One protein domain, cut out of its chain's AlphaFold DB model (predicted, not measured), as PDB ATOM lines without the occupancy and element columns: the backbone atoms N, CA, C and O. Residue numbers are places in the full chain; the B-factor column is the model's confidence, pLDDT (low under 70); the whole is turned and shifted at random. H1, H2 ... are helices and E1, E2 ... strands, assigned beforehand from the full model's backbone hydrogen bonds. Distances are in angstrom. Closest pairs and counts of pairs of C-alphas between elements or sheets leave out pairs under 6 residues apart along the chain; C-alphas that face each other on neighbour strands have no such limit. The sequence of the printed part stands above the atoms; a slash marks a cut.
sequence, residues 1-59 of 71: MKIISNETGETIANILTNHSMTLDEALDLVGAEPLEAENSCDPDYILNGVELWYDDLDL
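Overview. This is residues 1 to 59 of the 71 residues of an uncharacterized protein of Butyricicoccus sp. AF24-19AC (UniProt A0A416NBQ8). A small antiparallel sheet, E2, E1 and E5, has the one helix H1 lying across one face, and the hairpin of E3 and E4 makes a second, two-stranded sheet. Loops reach the two ends of the longest axis, with Asn 18 in one and Asn 39 in the other. The printed part has 59 residues with one named helix and five named strands, in the order E1, E2, H1, E3, E4, E5; the class is mixed, with 25 residues, under half, in named elements. It is compact, with a radius of gyration of the C-alphas of 11.0 A, yet elongated, spanning 35 by 21 by 18 A.

Along the chain. In the larger sheet, E1 is residues 2 to 5, 10.0 A long from C-alpha 2 at (25.797, -59.040, 152.891); E2 is residues 11 to 14, 7.2 A; E5 is residues 57 to 59, 6.8 A, ending at C-alpha 59 (23.043, -62.426, 149.029). H1 is residues 23 to 30, 10.5 A. E3, residues 45 to 47, is 6.6 A and E4, residues 50 to 52, is 6.3 A.

Arrangement. E1 is the inner strand, with N 3 and O 13 of E2 2.9 A apart and N 4 and O 58 of E5 2.9 A apart. H1 is on this sheet at a height of 9.0 A, across the strands at 71 degrees to E1 on the local plane, and only just over E1 and E5, with 3 C-alphas on each. The closest C-alphas of H1 and E5 are those of Leu 23 and Leu 59, 5.7 A. Every O i to N i+4 pair in H1 is within hydrogen-bond range. In the hairpin E3 and E4, N 47 and O 50 are 2.9 A apart. H1 and E4 are apart.

Size, cuts and confidence. The C-alphas farthest apart, of Asn 18 and Asn 39, are 35.1 A apart. The printed part has no cut. The link from H1 to E3, 14 residues, is long. Residue 18 is under 70 in pLDDT.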
ATOM      1  N   MET A   1      29.745 -57.705 150.470       85.69
ATOM      2  CA  MET A   1      28.430 -58.327 150.223       85.69
ATOM      3  C   MET A   1      27.804 -58.576 151.573       85.69
ATOM      4  O   MET A   1      28.524 -58.626 152.562       85.69
ATOM      5  N   LYS A   2      26.493 -58.755 151.639       89.38
ATOM      6  CA  LYS A   2      25.797 -59.040 152.891       89.38
ATOM      7  C   LYS A   2      24.708 -60.076 152.658       89.38
ATOM      8  O   LYS A   2      24.073 -60.071 151.608       89.38
ATOM      9  N   ILE A   3      24.539 -60.952 153.638       90.62
ATOM     10  CA  ILE A   3      23.408 -61.870 153.712       90.62
ATOM     11  C   ILE A   3      22.295 -61.120 154.435       90.62
ATOM     12  O   ILE A   3      22.508 -60.624 155.549       90.62
ATOM     13  N   ILE A   4      21.134 -61.027 153.803       91.12
ATOM     14  CA  ILE A   4      19.928 -60.450 154.393       91.12
ATOM     15  C   ILE A   4      18.836 -61.515 154.489       91.12
ATOM     16  O   ILE A   4      18.818 -62.445 153.689       91.12
ATOM     17  N   SER A   5      17.939 -61.370 155.458       90.50
ATOM     18  CA  SER A   5      16.666 -62.100 155.465       90.50
ATOM     19  C   SER A   5      15.666 -61.340 154.592       90.50
ATOM     20  O   SER A   5      15.497 -60.133 154.767       90.50
ATOM     21  N   ASN A   6      15.020 -62.015 153.646       87.88
ATOM     22  CA  ASN A   6      13.977 -61.444 152.795       87.88
ATOM     23  C   ASN A   6      12.682 -61.210 153.582       87.88
ATOM     24  O   ASN A   6      11.978 -60.238 153.306       87.88
ATOM     25  N   GLU A   7      12.386 -62.033 154.590       85.88
ATOM     26  CA  GLU A   7      11.237 -61.848 155.477       85.88
ATOM     27  C   GLU A   7      11.307 -60.535 156.263       85.88
ATOM     28  O   GLU A   7      10.306 -59.825 156.391       85.88
ATOM     29  N   THR A   8      12.481 -60.204 156.802       84.06
ATOM     30  CA  THR A   8      12.650 -59.068 157.728       84.06
ATOM     31  C   THR A   8      13.391 -57.878 157.120       84.06
ATOM     32  O   THR A   8      13.267 -56.754 157.609       84.06
ATOM     33  N   GLY A   9      14.166 -58.098 156.058       84.94
ATOM     34  CA  GLY A   9      15.127 -57.136 155.517       84.94
ATOM     35  C   GLY A   9      16.351 -56.917 156.417       84.94
ATOM     36  O   GLY A   9      17.148 -56.010 156.157       84.94
ATOM     37  N   GLU A  10      16.509 -57.694 157.492       88.00
ATOM     38  CA  GLU A  10      17.616 -57.536 158.432       88.00
ATOM     39  C   GLU A  10      18.914 -58.119 157.873       88.00
ATOM     40  O   GLU A  10      18.936 -59.139 157.187       88.00
ATOM     41  N   THR A  11      20.032 -57.457 158.180       90.44
ATOM     42  CA  THR A  11      21.360 -57.957 157.811       90.44
ATOM     43  C   THR A  11      21.783 -59.048 158.786       90.44
ATOM     44  O   THR A  11      22.112 -58.759 159.935       90.44
ATOM     45  N   ILE A  12      21.807 -60.289 158.302       89.62
ATOM     46  CA  ILE A  12      22.215 -61.477 159.059       89.62
ATOM     47  C   ILE A  12      23.733 -61.485 159.238       89.62
ATOM     48  O   ILE A  12      24.243 -61.684 160.340       89.62
ATOM     49  N   ALA A  13      24.468 -61.244 158.151       88.81
ATOM     50  CA  ALA A  13      25.922 -61.254 158.174       88.81
ATOM     51  C   ALA A  13      26.520 -60.347 157.099       88.81
ATOM     52  O   ALA A  13      25.987 -60.214 155.998       88.81
ATOM     53  N   ASN A  14      27.672 -59.754 157.414       88.69
ATOM     54  CA  ASN A  14      28.413 -58.913 156.486       88.69
ATOM     55  C   ASN A  14      29.675 -59.634 156.008       88.69
ATOM     56  O   ASN A  14      30.484 -60.095 156.811       88.69
ATOM     57  N   ILE A  15      29.858 -59.689 154.696       87.44
ATOM     58  CA  ILE A  15      30.909 -60.453 154.035       87.44
ATOM     59  C   ILE A  15      31.867 -59.502 153.333       87.44
ATOM     60  O   ILE A  15      31.566 -58.895 152.301       87.44
ATOM     61  N   LEU A  16      33.070 -59.420 153.888       82.94
ATOM     62  CA  LEU A  16      34.168 -58.629 153.352       82.94
ATOM     63  C   LEU A  16      34.934 -59.453 152.313       82.94
ATOM     64  O   LEU A  16      35.905 -60.134 152.628       82.94
ATOM     65  N   THR A  17      34.484 -59.390 151.065       74.62
ATOM     66  CA  THR A  17      35.090 -60.098 149.931       74.62
ATOM     67  C   THR A  17      35.206 -59.188 148.709       74.62
ATOM     68  O   THR A  17      34.452 -58.229 148.563       74.62
ATOM     69  N   ASN A  18      36.173 -59.480 147.838       65.31
ATOM     70  CA  ASN A  18      36.506 -58.682 146.650       65.31
ATOM     71  C   ASN A  18      36.081 -59.373 145.335       65.31
ATOM     72  O   ASN A  18      36.561 -59.035 144.257       65.31
ATOM     73  N   HIS A  19      35.227 -60.393 145.425       75.50
ATOM     74  CA  HIS A  19      34.748 -61.200 144.300       75.50
ATOM     75  C   HIS A  19      33.296 -61.635 144.545       75.50
ATOM     76  O   HIS A  19      32.893 -61.781 145.695       75.50
ATOM     77  N   SER A  20      32.523 -61.853 143.480       76.06
ATOM     78  CA  SER A  20      31.155 -62.389 143.531       76.06
ATOM     79  C   SER A  20      31.140 -63.829 144.050       76.06
ATOM     80  O   SER A  20      31.798 -64.680 143.471       76.06
ATOM     81  N   MET A  21      30.379 -64.130 145.091       85.69
ATOM     82  CA  MET A  21      30.256 -65.488 145.637       85.69
ATOM     83  C   MET A  21      28.801 -65.929 145.602       85.69
ATOM     84  O   MET A  21      27.914 -65.092 145.426       85.69
ATOM     85  N   THR A  22      28.558 -67.226 145.751       89.31
ATOM     86  CA  THR A  22      27.201 -67.747 145.952       89.31
ATOM     87  C   THR A  22      26.787 -67.651 147.420       89.31
ATOM     88  O   THR A  22      27.625 -67.455 148.301       89.31
ATOM     89  N   LEU A  23      25.486 -67.787 147.692       88.81
ATOM     90  CA  LEU A  23      24.959 -67.788 149.058       88.81
ATOM     91  C   LEU A  23      25.567 -68.922 149.906       88.81
ATOM     92  O   LEU A  23      25.937 -68.670 151.046       88.81
ATOM     93  N   ASP A  24      25.768 -70.123 149.351       89.25
ATOM     94  CA  ASP A  24      26.459 -71.220 150.053       89.25
ATOM     95  C   ASP A  24      27.898 -70.861 150.454       89.25
ATOM     96  O   ASP A  24      28.292 -71.068 151.599       89.25
ATOM     97  N   GLU A  25      28.688 -70.286 149.538       89.75
ATOM     98  CA  GLU A  25      30.056 -69.845 149.853       89.75
ATOM     99  C   GLU A  25      30.054 -68.747 150.922       89.75
ATOM    100  O   GLU A  25      30.916 -68.710 151.799       89.75
ATOM    101  N   ALA A  26      29.077 -67.846 150.846       90.12
ATOM    102  CA  ALA A  26      28.859 -66.796 151.822       90.12
ATOM    103  C   ALA A  26      28.540 -67.361 153.214       90.12
ATOM    104  O   ALA A  26      29.121 -66.904 154.201       90.12
ATOM    105  N   LEU A  27      27.651 -68.354 153.284       90.56
ATOM    106  CA  LEU A  27      27.246 -69.054 154.502       90.56
ATOM    107  C   LEU A  27      28.418 -69.814 155.133       90.56
ATOM    108  O   LEU A  27      28.672 -69.653 156.327       90.56
ATOM    109  N   ASP A  28      29.194 -70.545 154.331       90.06
ATOM    110  CA  ASP A  28      30.417 -71.222 154.783       90.06
ATOM    111  C   ASP A  28      31.429 -70.222 155.372       90.06
ATOM    112  O   ASP A  28      31.979 -70.429 156.455       90.06
ATOM    113  N   LEU A  29      31.598 -69.065 154.723       90.25
ATOM    114  CA  LEU A  29      32.549 -68.035 155.143       90.25
ATOM    115  C   LEU A  29      32.159 -67.362 156.466       90.25
ATOM    116  O   LEU A  29      33.034 -67.042 157.275       90.25
ATOM    117  N   VAL A  30      30.861 -67.156 156.711       89.38
ATOM    118  CA  VAL A  30      30.367 -66.620 157.994       89.38
ATOM    119  C   VAL A  30      30.296 -67.691 159.088       89.38
ATOM    120  O   VAL A  30      30.043 -67.354 160.246       89.38
ATOM    121  N   GLY A  31      30.570 -68.954 158.746       90.19
ATOM    122  CA  GLY A  31      30.549 -70.087 159.666       90.19
ATOM    123  C   GLY A  31      29.139 -70.572 159.986       90.19
ATOM    124  O   GLY A  31      28.891 -70.998 161.113       90.19
ATOM    125  N   ALA A  32      28.208 -70.462 159.038       91.38
ATOM    126  CA  ALA A  32      26.899 -71.081 159.158       91.38
ATOM    127  C   ALA A  32      27.037 -72.592 158.944       91.38
ATOM    128  O   ALA A  32      27.585 -73.045 157.938       91.38
ATOM    129  N   GLU A  33      26.552 -73.377 159.899       90.88
ATOM    130  CA  GLU A  33      26.584 -74.831 159.812       90.88
ATOM    131  C   GLU A  33      25.357 -75.314 159.025       90.88
ATOM    132  O   GLU A  33      24.234 -74.986 159.420       90.88
ATOM    133  N   PRO A  34      25.537 -76.072 157.927       88.69
ATOM    134  CA  PRO A  34      24.419 -76.658 157.203       88.69
ATOM    135  C   PRO A  34      23.740 -77.727 158.060       88.69
ATOM    136  O   PRO A  34      24.394 -78.564 158.690       88.69
ATOM    137  N   LEU A  35      22.417 -77.717 158.046       88.06
ATOM    138  CA  LEU A  35      21.564 -78.723 158.647       88.06
ATOM    139  C   LEU A  35      21.009 -79.643 157.564       88.06
ATOM    140  O   LEU A  35      20.649 -79.213 156.470       88.06
ATOM    141  N   GLU A  36      20.888 -80.929 157.885       81.50
ATOM    142  CA  GLU A  36      20.085 -81.834 157.068       81.50
ATOM    143  C   GLU A  36      18.605 -81.575 157.376       81.50
ATOM    144  O   GLU A  36      18.038 -82.174 158.290       81.50
ATOM    145  N   ALA A  37      17.990 -80.648 156.641       75.25
ATOM    146  CA  ALA A  37      16.557 -80.406 156.727       75.25
ATOM    147  C   ALA A  37      15.796 -81.660 156.254       75.25
ATOM    148  O   ALA A  37      15.794 -82.006 155.070       75.25
ATOM    149  N   GLU A  38      15.151 -82.372 157.182       75.31
ATOM    150  CA  GLU A  38      14.328 -83.541 156.846       75.31
ATOM    151  C   GLU A  38      12.980 -83.123 156.228       75.31
ATOM    152  O   GLU A  38      12.371 -83.897 155.484       75.31
ATOM    153  N   ASN A  39      12.514 -81.896 156.500       74.88
ATOM    154  CA  ASN A  39      11.312 -81.294 155.918       74.88
ATOM    155  C   ASN A  39      11.533 -79.809 155.586       74.88
ATOM    156  O   ASN A  39      12.315 -79.134 156.236       74.88
ATOM    157  N   SER A  40      10.739 -79.246 154.665       73.25
ATOM    158  CA  SER A  40      10.778 -77.803 154.330       73.25
ATOM    159  C   SER A  40      10.391 -76.846 155.471       73.25
ATOM    160  O   SER A  40      10.340 -75.643 155.252       73.25
ATOM    161  N   CYS A  41      10.035 -77.355 156.653       79.88
ATOM    162  CA  CYS A  41       9.782 -76.527 157.835       79.88
ATOM    163  C   CYS A  41      11.020 -76.427 158.741       79.88
ATOM    164  O   CYS A  41      11.041 -75.591 159.641       79.88
ATOM    165  N   ASP A  42      12.018 -77.285 158.521       87.62
ATOM    166  CA  ASP A  42      13.270 -77.285 159.263       87.62
ATOM    167  C   ASP A  42      14.235 -76.260 158.641       87.62
ATOM    168  O   ASP A  42      14.184 -76.046 157.427       87.62
ATOM    169  N   PRO A  43      15.073 -75.591 159.446       88.75
ATOM    170  CA  PRO A  43      16.061 -74.650 158.933       88.75
ATOM    171  C   PRO A  43      17.154 -75.369 158.137       88.75
ATOM    172  O   PRO A  43      17.578 -76.467 158.494       88.75
ATOM    173  N   ASP A  44      17.638 -74.716 157.081       90.69
ATOM    174  CA  ASP A  44      18.736 -75.215 156.247       90.69
ATOM    175  C   ASP A  44      20.104 -74.955 156.891       90.69
ATOM    176  O   ASP A  44      21.045 -75.716 156.683       90.69
ATOM    177  N   TYR A  45      20.232 -73.877 157.671       90.75
ATOM    178  CA  TYR A  45      21.495 -73.453 158.272       90.75
ATOM    179  C   TYR A  45      21.302 -72.954 159.706       90.75
ATOM    180  O   TYR A  45      20.277 -72.363 160.046       90.75
ATOM    181  N   ILE A  46      22.322 -73.132 160.546       91.56
ATOM    182  CA  ILE A  46      22.424 -72.471 161.850       91.56
ATOM    183  C   ILE A  46      23.649 -71.568 161.875       91.56
ATOM    184  O   ILE A  46      24.774 -72.012 161.657       91.56
ATOM    185  N   LEU A  47      23.446 -70.304 162.240       90.38
ATOM    186  CA  LEU A  47      24.526 -69.348 162.465       90.38
ATOM    187  C   LEU A  47      24.441 -68.801 163.888       90.38
ATOM    188  O   LEU A  47      23.516 -68.071 164.227       90.38
ATOM    189  N   ASN A  48      25.415 -69.129 164.741       89.50
ATOM    190  CA  ASN A  48      25.442 -68.688 166.147       89.50
ATOM    191  C   ASN A  48      24.145 -69.005 166.935       89.50
ATOM    192  O   ASN A  48      23.762 -68.263 167.837       89.50
ATOM    193  N   GLY A  49      23.465 -70.109 166.601       87.25
ATOM    194  CA  GLY A  49      22.188 -70.498 167.212       87.25
ATOM    195  C   GLY A  49      20.954 -69.801 166.629       87.25
ATOM    196  O   GLY A  49      19.864 -69.989 167.159       87.25
ATOM    197  N   VAL A  50      21.116 -69.009 165.564       88.81
ATOM    198  CA  VAL A  50      20.013 -68.483 164.752       88.81
ATOM    199  C   VAL A  50      19.705 -69.483 163.646       88.81
ATOM    200  O   VAL A  50      20.606 -69.885 162.912       88.81
ATOM    201  N   GLU A  51      18.441 -69.875 163.557       90.88
ATOM    202  CA  GLU A  51      17.895 -70.743 162.515       90.88
ATOM    203  C   GLU A  51      17.694 -69.930 161.233       90.88
ATOM    204  O   GLU A  51      17.087 -68.859 161.267       90.88
ATOM    205  N   LEU A  52      18.234 -70.416 160.118       89.25
ATOM    206  CA  LEU A  52      18.193 -69.743 158.827       89.25
ATOM    207  C   LEU A  52      17.649 -70.695 157.759       89.25
ATOM    208  O   LEU A  52      18.096 -71.837 157.643       89.25
ATOM    209  N   TRP A  53      16.721 -70.198 156.945       91.38
ATOM    210  CA  TRP A  53      16.161 -70.912 155.798       91.38
ATOM    211  C   TRP A  53      16.767 -70.367 154.521       91.38
ATOM    212  O   TRP A  53      16.730 -69.162 154.289       91.38
ATOM    213  N   TYR A  54      17.303 -71.242 153.678       89.06
ATOM    214  CA  TYR A  54      17.998 -70.823 152.463       89.06
ATOM    215  C   TYR A  54      17.074 -70.041 151.518       89.06
ATOM    216  O   TYR A  54      17.516 -69.087 150.888       89.06
ATOM    217  N   ASP A  55      15.787 -70.399 151.471       89.38
ATOM    218  CA  ASP A  55      14.767 -69.713 150.660       89.38
ATOM    219  C   ASP A  55      14.475 -68.281 151.153       89.38
ATOM    220  O   ASP A  55      14.113 -67.414 150.359       89.38
ATOM    221  N   ASP A  56      14.674 -68.012 152.450       90.75
ATOM    222  CA  ASP A  56      14.503 -66.671 153.018       90.75
ATOM    223  C   ASP A  56      15.771 -65.812 152.923       90.75
ATOM    224  O   ASP A  56      15.732 -64.602 153.121       90.75
ATOM    225  N   LEU A  57      16.924 -66.397 152.616       90.56
ATOM    226  CA  LEU A  57      18.173 -65.652 152.571       90.56
ATOM    227  C   LEU A  57      18.456 -65.101 151.176       90.56
ATOM    228  O   LEU A  57      18.362 -65.804 150.173       90.56
ATOM    229  N   ASP A  58      18.921 -63.855 151.128       91.50
ATOM    230  CA  ASP A  58      19.410 -63.233 149.901       91.50
ATOM    231  C   ASP A  58      20.840 -62.719 150.081       91.50
ATOM    232  O   ASP A  58      21.206 -62.161 151.123       91.50
ATOM    233  N   LEU A  59      21.671 -62.915 149.055       89.88
ATOM    234  CA  LEU A  59      23.043 -62.426 149.029       89.88
ATOM    235  C   LEU A  59      23.113 -61.181 148.151       89.88
ATOM    236  O   LEU A  59      23.229 -61.260 146.928       89.88
TER     237      LEU A  59